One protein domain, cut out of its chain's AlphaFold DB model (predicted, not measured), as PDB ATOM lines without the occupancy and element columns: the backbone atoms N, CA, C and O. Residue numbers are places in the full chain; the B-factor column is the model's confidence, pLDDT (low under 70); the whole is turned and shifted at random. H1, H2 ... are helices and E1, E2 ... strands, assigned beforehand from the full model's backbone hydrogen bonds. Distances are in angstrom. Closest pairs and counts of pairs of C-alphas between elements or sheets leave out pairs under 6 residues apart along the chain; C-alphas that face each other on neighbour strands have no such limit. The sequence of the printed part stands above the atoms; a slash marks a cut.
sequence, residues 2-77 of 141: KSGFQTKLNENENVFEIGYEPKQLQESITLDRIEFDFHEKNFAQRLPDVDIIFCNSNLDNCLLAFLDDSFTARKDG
ATOM      1  N   LYS A   2      24.063  56.480  78.042       55.00
ATOM      2  CA  LYS A   2      25.506  56.183  77.965       55.00
ATOM      3  C   LYS A   2      25.673  54.885  77.167       55.00
ATOM      4  O   LYS A   2      24.895  53.965  77.382       55.00
ATOM      5  N   SER A   3      26.611  54.841  76.228       62.16
ATOM      6  CA  SER A   3      26.683  53.809  75.186       62.16
ATOM      7  C   SER A   3      27.323  52.481  75.626       62.16
ATOM      8  O   SER A   3      27.555  51.635  74.777       62.16
ATOM      9  N   GLY A   4      27.633  52.276  76.911       74.75
ATOM     10  CA  GLY A   4      28.329  51.075  77.412       74.75
ATOM     11  C   GLY A   4      29.812  50.997  77.018       74.75
ATOM     12  O   GLY A   4      30.603  50.392  77.728       74.75
ATOM     13  N   PHE A   5      30.223  51.664  75.939       83.25
ATOM     14  CA  PHE A   5      31.616  51.714  75.503       83.25
ATOM     15  C   PHE A   5      32.515  52.445  76.502       83.25
ATOM     16  O   PHE A   5      32.196  53.543  76.972       83.25
ATOM     17  N   GLN A   6      33.674  51.851  76.756       85.38
ATOM     18  CA  GLN A   6      34.757  52.422  77.541       85.38
ATOM     19  C   GLN A   6      36.045  52.397  76.720       85.38
ATOM     20  O   GLN A   6      36.259  51.501  75.908       85.38
ATOM     21  N   THR A   7      36.915  53.377  76.929       87.88
ATOM     22  CA  THR A   7      38.244  53.402  76.316       87.88
ATOM     23  C   THR A   7      39.299  53.577  77.393       87.88
ATOM     24  O   THR A   7      39.085  54.282  78.382       87.88
ATOM     25  N   LYS A   8      40.442  52.915  77.218       89.12
ATOM     26  CA  LYS A   8      41.562  52.964  78.153       89.12
ATOM     27  C   LYS A   8      42.868  53.068  77.377       89.12
ATOM     28  O   LYS A   8      43.105  52.299  76.456       89.12
ATOM     29  N   LEU A   9      43.721  54.010  77.769       88.25
ATOM     30  CA  LEU A   9      45.073  54.148  77.238       88.25
ATOM     31  C   LEU A   9      46.074  53.728  78.317       88.25
ATOM     32  O   LEU A   9      46.069  54.287  79.414       88.25
ATOM     33  N   ASN A  10      46.920  52.747  78.010       85.31
ATOM     34  CA  ASN A  10      48.099  52.412  78.795       85.31
ATOM     35  C   ASN A  10      49.331  53.042  78.136       85.31
ATOM     36  O   ASN A  10      49.924  52.468  77.225       85.31
ATOM     37  N   GLU A  11      49.708  54.227  78.611       80.81
ATOM     38  CA  GLU A  11      50.846  54.994  78.085       80.81
ATOM     39  C   GLU A  11      52.195  54.287  78.294       80.81
ATOM     40  O   GLU A  11      53.121  54.506  77.523       80.81
ATOM     41  N   ASN A  12      52.315  53.406  79.297       82.19
ATOM     42  CA  ASN A  12      53.567  52.687  79.559       82.19
ATOM     43  C   ASN A  12      53.823  51.558  78.553       82.19
ATOM     44  O   ASN A  12      54.972  51.213  78.297       82.19
ATOM     45  N   GLU A  13      52.755  50.970  78.015       81.62
ATOM     46  CA  GLU A  13      52.820  49.846  77.074       81.62
ATOM     47  C   GLU A  13      52.463  50.270  75.642       81.62
ATOM     48  O   GLU A  13      52.492  49.439  74.741       81.62
ATOM     49  N   ASN A  14      52.121  51.547  75.424       81.62
ATOM     50  CA  ASN A  14      51.581  52.061  74.163       81.62
ATOM     51  C   ASN A  14      50.395  51.224  73.652       81.62
ATOM     52  O   ASN A  14      50.308  50.883  72.473       81.62
ATOM     53  N   VAL A  15      49.472  50.882  74.554       86.00
ATOM     54  CA  VAL A  15      48.283  50.082  74.235       86.00
ATOM     55  C   VAL A  15      47.036  50.925  74.440       86.00
ATOM     56  O   VAL A  15      46.821  51.481  75.517       86.00
ATOM     57  N   PHE A  16      46.183  50.980  73.426       85.94
ATOM     58  CA  PHE A  16      44.842  51.535  73.517       85.94
ATOM     59  C   PHE A  16      43.808  50.410  73.450       85.94
ATOM     60  O   PHE A  16      43.789  49.625  72.506       85.94
ATOM     61  N   GLU A  17      42.940  50.333  74.451       89.94
ATOM     62  CA  GLU A  17      41.896  49.318  74.560       89.94
ATOM     63  C   GLU A  17      40.519  49.966  74.449       89.94
ATOM     64  O   GLU A  17      40.234  50.994  75.074       89.94
ATOM     65  N   ILE A  18      39.649  49.334  73.669       86.69
ATOM     66  CA  ILE A  18      38.224  49.633  73.600       86.69
ATOM     67  C   ILE A  18      37.504  48.484  74.290       86.69
ATOM     68  O   ILE A  18      37.674  47.325  73.918       86.69
ATOM     69  N   GLY A  19      36.702  48.803  75.297       86.81
ATOM     70  CA  GLY A  19      35.882  47.852  76.029       86.81
ATOM     71  C   GLY A  19      34.400  48.181  75.938       86.81
ATOM     72  O   GLY A  19      33.997  49.270  75.518       86.81
ATOM     73  N   TYR A  20      33.585  47.232  76.370       84.94
ATOM     74  CA  TYR A  20      32.148  47.379  76.501       84.94
ATOM     75  C   TYR A  20      31.720  46.892  77.876       84.94
ATOM     76  O   TYR A  20      32.067  45.787  78.283       84.94
ATOM     77  N   GLU A  21      30.981  47.736  78.587       86.25
ATOM     78  CA  GLU A  21      30.332  47.417  79.849       86.25
ATOM     79  C   GLU A  21      28.908  46.933  79.542       86.25
ATOM     80  O   GLU A  21      28.026  47.758  79.261       86.25
ATOM     81  N   PRO A  22      28.676  45.611  79.531       73.06
ATOM     82  CA  PRO A  22      27.404  45.052  79.110       73.06
ATOM     83  C   PRO A  22      26.360  45.292  80.191       73.06
ATOM     84  O   PRO A  22      26.649  45.217  81.385       73.06
ATOM     85  N   LYS A  23      25.113  45.545  79.798       73.00
ATOM     86  CA  LYS A  23      24.016  45.717  80.761       73.00
ATOM     87  C   LYS A  23      23.669  44.400  81.454       73.00
ATOM     88  O   LYS A  23      23.146  44.430  82.567       73.00
ATOM     89  N   GLN A  24      23.905  43.271  80.783       66.00
ATOM     90  CA  GLN A  24      23.527  41.936  81.255       66.00
ATOM     91  C   GLN A  24      24.679  41.128  81.875       66.00
ATOM     92  O   GLN A  24      24.413  40.148  82.569       66.00
ATOM     93  N   LEU A  25      25.944  41.508  81.657       63.31
ATOM     94  CA  LEU A  25      27.112  40.793  82.191       63.31
ATOM     95  C   LEU A  25      27.712  41.534  83.392       63.31
ATOM     96  O   LEU A  25      27.574  42.744  83.528       63.31
ATOM     97  N   GLN A  26      28.384  40.791  84.276       65.88
ATOM     98  CA  GLN A  26      28.992  41.343  85.497       65.88
ATOM     99  C   GLN A  26      30.370  41.977  85.263       65.88
ATOM    100  O   GLN A  26      30.862  42.698  86.128       65.88
ATOM    101  N   GLU A  27      30.991  41.716  84.113       77.81
ATOM    102  CA  GLU A  27      32.354  42.140  83.809       77.81
ATOM    103  C   GLU A  27      32.426  42.851  82.457       77.81
ATOM    104  O   GLU A  27      31.689  42.537  81.518       77.81
ATOM    105  N   SER A  28      33.333  43.826  82.377       83.19
ATOM    106  CA  SER A  28      33.658  44.523  81.134       83.19
ATOM    107  C   SER A  28      34.386  43.581  80.181       83.19
ATOM    108  O   SER A  28      35.259  42.821  80.601       83.19
ATOM    109  N   ILE A  29      34.047  43.655  78.896       84.94
ATOM    110  CA  ILE A  29      34.678  42.853  77.847       84.94
ATOM    111  C   ILE A  29      35.542  43.741  76.952       84.94
ATOM    112  O   ILE A  29      35.127  44.830  76.557       84.94
ATOM    113  N   THR A  30      36.745  43.279  76.606       87.69
ATOM    114  CA  THR A  30      37.625  43.978  75.655       87.69
ATOM    115  C   THR A  30      37.187  43.675  74.226       87.69
ATOM    116  O   THR A  30      37.134  42.509  73.835       87.69
ATOM    117  N   LEU A  31      36.888  44.713  73.450       85.06
ATOM    118  CA  LEU A  31      36.482  44.617  72.047       85.06
ATOM    119  C   LEU A  31      37.689  44.675  71.117       85.06
ATOM    120  O   LEU A  31      37.932  43.751  70.347       85.06
ATOM    121  N   ASP A  32      38.472  45.742  71.240       84.56
ATOM    122  CA  ASP A  32      39.630  46.001  70.399       84.56
ATOM    123  C   ASP A  32      40.825  46.366  71.265       84.56
ATOM    124  O   ASP A  32      40.708  47.099  72.251       84.56
ATOM    125  N   ARG A  33      41.994  45.883  70.854       86.50
ATOM    126  CA  ARG A  33      43.278  46.258  71.431       86.50
ATOM    127  C   ARG A  33      44.194  46.737  70.316       86.50
ATOM    128  O   ARG A  33      44.526  45.973  69.413       86.50
ATOM    129  N   ILE A  34      44.568  48.008  70.380       83.81
ATOM    130  CA  ILE A  34      45.454  48.674  69.430       83.81
ATOM    131  C   ILE A  34      46.805  48.855  70.113       83.81
ATOM    132  O   ILE A  34      46.917  49.609  71.078       83.81
ATOM    133  N   GLU A  35      47.820  48.148  69.638       84.06
ATOM    134  CA  GLU A  35      49.194  48.285  70.118       84.06
ATOM    135  C   GLU A  35      49.992  49.128  69.138       84.06
ATOM    136  O   GLU A  35      49.997  48.863  67.933       84.06
ATOM    137  N   PHE A  36      50.681  50.132  69.664       77.00
ATOM    138  CA  PHE A  36      51.589  50.947  68.883       77.00
ATOM    139  C   PHE A  36      53.022  50.507  69.178       77.00
ATOM    140  O   PHE A  36      53.559  50.779  70.254       77.00
ATOM    141  N   ASP A  37      53.641  49.821  68.219       71.44
ATOM    142  CA  ASP A  37      55.045  49.447  68.315       71.44
ATOM    143  C   ASP A  37      55.904  50.525  67.656       71.44
ATOM    144  O   ASP A  37      56.153  50.546  66.445       71.44
ATOM    145  N   PHE A  38      56.329  51.460  68.500       63.31
ATOM    146  CA  PHE A  38      57.346  52.436  68.167       63.31
ATOM    147  C   PHE A  38      58.702  51.822  68.535       63.31
ATOM    148  O   PHE A  38      59.077  51.819  69.707       63.31
ATOM    149  N   HIS A  39      59.444  51.345  67.529       54.16
ATOM    150  CA  HIS A  39      60.802  50.775  67.612       54.16
ATOM    151  C   HIS A  39      60.946  49.248  67.693       54.16
ATOM    152  O   HIS A  39      61.756  48.738  68.478       54.16
ATOM    153  N   GLU A  40      60.364  48.507  66.751       47.44
ATOM    154  CA  GLU A  40      60.842  47.147  66.518       47.44
ATOM    155  C   GLU A  40      62.217  47.157  65.810       47.44
ATOM    156  O   GLU A  40      62.349  47.222  64.587       47.44
ATOM    157  N   LYS A  41      63.299  47.031  66.595       49.53
ATOM    158  CA  LYS A  41      64.664  46.744  66.093       49.53
ATOM    159  C   LYS A  41      64.774  45.382  65.375       49.53
ATOM    160  O   LYS A  41      65.844  45.069  64.855       49.53
ATOM    161  N   ASN A  42      63.704  44.581  65.339       45.09
ATOM    162  CA  ASN A  42      63.688  43.227  64.778       45.09
ATOM    163  C   ASN A  42      63.219  43.141  63.316       45.09
ATOM    164  O   ASN A  42      63.515  42.141  62.666       45.09
ATOM    165  N   PHE A  43      62.659  44.209  62.731       48.22
ATOM    166  CA  PHE A  43      62.571  44.369  61.268       48.22
ATOM    167  C   PHE A  43      63.863  44.949  60.674       48.22
ATOM    168  O   PHE A  43      63.861  45.715  59.703       48.22
ATOM    169  N   ALA A  44      65.004  44.551  61.240       47.00
ATOM    170  CA  ALA A  44      66.320  44.800  60.686       47.00
ATOM    171  C   ALA A  44      66.447  44.098  59.323       47.00
ATOM    172  O   ALA A  44      66.971  42.992  59.254       47.00
ATOM    173  N   GLN A  45      65.937  44.734  58.256       51.38
ATOM    174  CA  GLN A  45      66.571  44.820  56.930       51.38
ATOM    175  C   GLN A  45      65.769  45.529  55.821       51.38
ATOM    176  O   GLN A  45      66.314  45.614  54.720       51.38
ATOM    177  N   ARG A  46      64.537  46.047  56.004       52.50
ATOM    178  CA  ARG A  46      63.802  46.600  54.832       52.50
ATOM    179  C   ARG A  46      63.166  47.984  54.918       52.50
ATOM    180  O   ARG A  46      62.965  48.549  53.849       52.50
ATOM    181  N   LEU A  47      62.911  48.568  56.086       51.84
ATOM    182  CA  LEU A  47      62.319  49.911  56.156       51.84
ATOM    183  C   LEU A  47      62.889  50.684  57.358       51.84
ATOM    184  O   LEU A  47      62.609  50.301  58.490       51.84
ATOM    185  N   PRO A  48      63.720  51.722  57.151       53.47
ATOM    186  CA  PRO A  48      64.021  52.671  58.212       53.47
ATOM    187  C   PRO A  48      62.764  53.507  58.509       53.47
ATOM    188  O   PRO A  48      62.119  53.987  57.580       53.47
ATOM    189  N   ASP A  49      62.447  53.652  59.798       58.59
ATOM    190  CA  ASP A  49      61.446  54.569  60.367       58.59
ATOM    191  C   ASP A  49      59.982  54.347  59.930       58.59
ATOM    192  O   ASP A  49      59.335  55.245  59.393       58.59
ATOM    193  N   VAL A  50      59.436  53.151  60.176       57.50
ATOM    194  CA  VAL A  50      57.992  52.892  60.033       57.50
ATOM    195  C   VAL A  50      57.405  52.511  61.384       57.50
ATOM    196  O   VAL A  50      57.807  51.507  61.969       57.50
ATOM    197  N   ASP A  51      56.438  53.301  61.846       62.00
ATOM    198  CA  ASP A  51      55.612  52.967  63.004       62.00
ATOM    199  C   ASP A  51      54.638  51.848  62.618       62.00
ATOM    200  O   ASP A  51      53.942  51.940  61.599       62.00
ATOM    201  N   ILE A  52      54.586  50.786  63.422       65.31
ATOM    202  CA  ILE A  52      53.672  49.665  63.204       65.31
ATOM    203  C   ILE A  52      52.532  49.763  64.214       65.31
ATOM    204  O   ILE A  52      52.746  49.922  65.415       65.31
ATOM    205  N   ILE A  53      51.303  49.660  63.709       74.62
ATOM    206  CA  ILE A  53      50.088  49.633  64.522       74.62
ATOM    207  C   ILE A  53      49.465  48.247  64.374       74.62
ATOM    208  O   ILE A  53      49.060  47.862  63.274       74.62
ATOM    209  N   PHE A  54      49.381  47.505  65.476       77.00
ATOM    210  CA  PHE A  54      48.686  46.224  65.530       77.00
ATOM    211  C   PHE A  54      47.271  46.436  66.057       77.00
ATOM    212  O   PHE A  54      47.081  46.858  67.194       77.00
ATOM    213  N   CYS A  55      46.271  46.118  65.237       78.25
ATOM    214  CA  CYS A  55      44.868  46.133  65.640       78.25
ATOM    215  C   CYS A  55      44.390  44.696  65.859       78.25
ATOM    216  O   CYS A  55      44.193  43.953  64.898       78.25
ATOM    217  N   ASN A  56      44.193  44.319  67.120       80.19
ATOM    218  CA  ASN A  56      43.688  43.011  67.519       80.19
ATOM    219  C   ASN A  56      42.228  43.140  67.965       80.19
ATOM    220  O   ASN A  56      41.945  43.508  69.108       80.19
ATOM    221  N   SER A  57      41.309  42.839  67.049       82.50
ATOM    222  CA  SER A  57      39.867  42.827  67.311       82.50
ATOM    223  C   SER A  57      39.408  41.459  67.803       82.50
ATOM    224  O   SER A  57      39.655  40.442  67.154       82.50
ATOM    225  N   ASN A  58      38.683  41.426  68.920       81.62
ATOM    226  CA  ASN A  58      38.001  40.232  69.398       81.62
ATOM    227  C   ASN A  58      36.564  40.213  68.856       81.62
ATOM    228  O   ASN A  58      35.644  40.776  69.450       81.62
ATOM    229  N   LEU A  59      36.382  39.561  67.705       77.38
ATOM    230  CA  LEU A  59      35.090  39.491  67.018       77.38
ATOM    231  C   LEU A  59      33.992  38.834  67.864       77.38
ATOM    232  O   LEU A  59      32.840  39.258  67.775       77.38
ATOM    233  N   ASP A  60      34.341  37.861  68.708       76.00
ATOM    234  CA  ASP A  60      33.382  37.205  69.600       76.00
ATOM    235  C   ASP A  60      32.851  38.200  70.642       76.00
ATOM    236  O   ASP A  60      31.642  38.316  70.844       76.00
ATOM    237  N   ASN A  61      33.734  39.004  71.239       77.81
ATOM    238  CA  ASN A  61      33.331  40.054  72.175       77.81
ATOM    239  C   ASN A  61      32.553  41.184  71.484       77.81
ATOM    240  O   ASN A  61      31.591  41.702  72.051       77.81
ATOM    241  N   CYS A  62      32.909  41.537  70.246       76.50
ATOM    242  CA  CYS A  62      32.131  42.481  69.439       76.50
ATOM    243  C   CYS A  62      30.714  41.963  69.160       76.50
ATOM    244  O   CYS A  62      29.753  42.730  69.246       76.50
ATOM    245  N   LEU A  63      30.562  40.664  68.876       77.25
ATOM    246  CA  LEU A  63      29.255  40.030  68.721       77.25
ATOM    247  C   LEU A  63      28.460  40.070  70.031       77.25
ATOM    248  O   LEU A  63      27.284  40.426  70.010       77.25
ATOM    249  N   LEU A  64      29.087  39.769  71.171       75.88
ATOM    250  CA  LEU A  64      28.433  39.845  72.482       75.88
ATOM    251  C   LEU A  64      27.950  41.265  72.807       75.88
ATOM    252  O   LEU A  64      26.805  41.436  73.224       75.88
ATOM    253  N   ALA A  65      28.775  42.286  72.560       74.69
ATOM    254  CA  ALA A  65      28.388  43.684  72.747       74.69
ATOM    255  C   ALA A  65      27.221  44.090  71.836       74.69
ATOM    256  O   ALA A  65      26.296  44.787  72.258       74.69
ATOM    257  N   PHE A  66      27.232  43.621  70.587       75.62
ATOM    258  CA  PHE A  66      26.142  43.853  69.648       75.62
ATOM    259  C   PHE A  66      24.834  43.186  70.093       75.62
ATOM    260  O   PHE A  66      23.769  43.800  70.012       75.62
ATOM    261  N   LEU A  67      24.904  41.950  70.594       73.00
ATOM    262  CA  LEU A  67      23.741  41.240  71.120       73.00
ATOM    263  C   LEU A  67      23.167  41.950  72.354       73.00
ATOM    264  O   LEU A  67      21.961  42.191  72.378       73.00
ATOM    265  N   ASP A  68      23.999  42.361  73.317       73.75
ATOM    266  CA  ASP A  68      23.552  43.084  74.521       73.75
ATOM    267  C   ASP A  68      22.816  44.392  74.175       73.75
ATOM    268  O   ASP A  68      21.741  44.662  74.717       73.75
ATOM    269  N   ASP A  69      23.324  45.171  73.211       70.69
ATOM    270  CA  ASP A  69      22.672  46.422  72.796       70.69
ATOM    271  C   ASP A  69      21.389  46.194  71.979       70.69
ATOM    272  O   ASP A  69      20.461  47.008  72.006       70.69
ATOM    273  N   SER A  70      21.292  45.062  71.282       69.56
ATOM    274  CA  SER A  70      20.140  44.752  70.434       69.56
ATOM    275  C   SER A  70      18.870  44.412  71.224       69.56
ATOM    276  O   SER A  70      17.759  44.591  70.713       69.56
ATOM    277  N   PHE A  71      18.987  43.944  72.471       70.06
ATOM    278  CA  PHE A  71      17.828  43.553  73.271       70.06
ATOM    279  C   PHE A  71      17.062  44.768  73.806       70.06
ATOM    280  O   PHE A  71      17.554  45.576  74.591       70.06
ATOM    281  N   THR A  72      15.791  44.876  73.420       67.19
ATOM    282  CA  THR A  72      14.862  45.898  73.908       67.19
ATOM    283  C   THR A  72      13.684  45.244  74.626       67.19
ATOM    284  O   THR A  72      12.883  44.541  74.006       67.19
ATOM    285  N   ALA A  73      13.529  45.530  75.918       67.88
ATOM    286  CA  ALA A  73      12.344  45.135  76.675       67.88
ATOM    287  C   ALA A  73      11.099  45.906  76.196       67.88
ATOM    288  O   ALA A  73      11.132  47.126  76.003       67.88
ATOM    289  N   ARG A  74       9.984  45.199  76.010       68.19
ATOM    290  CA  ARG A  74       8.678  45.764  75.655       68.19
ATOM    291  C   ARG A  74       7.750  45.822  76.868       68.19
ATOM    292  O   ARG A  74       7.926  45.134  77.867       68.19
ATOM    293  N   LYS A  75       6.720  46.665  76.756       70.00
ATOM    294  CA  LYS A  75       5.726  46.922  77.816       70.00
ATOM    295  C   LYS A  75       4.828  45.720  78.141       70.00
ATOM    296  O   LYS A  75       4.204  45.714  79.190       70.00
ATOM    297  N   ASP A  76       4.751  44.741  77.247       73.25
ATOM    298  CA  ASP A  76       4.001  43.488  77.394       73.25
ATOM    299  C   ASP A  76       4.828  42.372  78.058       73.25
ATOM    300  O   ASP A  76       4.410  41.219  78.053       73.25
ATOM    301  N   GLY A  77       6.006  42.695  78.609       65.94
ATOM    302  CA  GLY A  77       6.912  41.723  79.230       65.94
ATOM    303  C   GLY A  77       7.760  40.934  78.230       65.94
ATOM    304  O   GLY A  77       8.587  40.130  78.643       65.94
TER     305      GLY A  77
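This is residues 2 to 77 of the 141 residues of an uncharacterized protein of Euroglyphus maynei (UniProt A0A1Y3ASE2). A narrow sheet of four strands makes the body of a long rod, with helix H1 slantwise over one end; the loop of residues 41 to 48 and the tail of residues 72 to 77 stick out at opposite ends. The 76 printed residues hold E1, E2, E3, E4, H1 and E5 in that order, of mixed class. E1 - E2 - E3 - E4 is a meander, each strand the antiparallel neighbour of the one before. The whole is extended, radius of gyration of the C-alphas 17.7 A, spanning 66 by 22 by 17 A.

E1, residues 5 to 10, and E2, residues 15 to 20, form a hairpin, with N 8 and O 17 within hydrogen-bond range at 2.9 A. E3, residues 29 to 37, forms hairpins with E2, N 18 to O 32 2.9 A, and with E4, residues 52 to 57, N 35 to O 54 2.9 A. H1, residues 59 to 70, is on the sheet at a height of 9.4 A; its closest C-alpha to E3 is Cys 62, 5.5 A from that of Leu 31. Every O i to N i+4 pair in H1 is within range. E5, residues 71 to 73, pairs with no named strand.

E1 begins at C-alpha 5 (31.616, 51.714, 75.503); E3 is 23.4 A long and H1 16.2 A; E5 ends at C-alpha 73 (12.344, 45.135, 76.675).

The printed part has no cut. The link E3 to E4 is long, and residues 38 to 52 are under pLDDT 70.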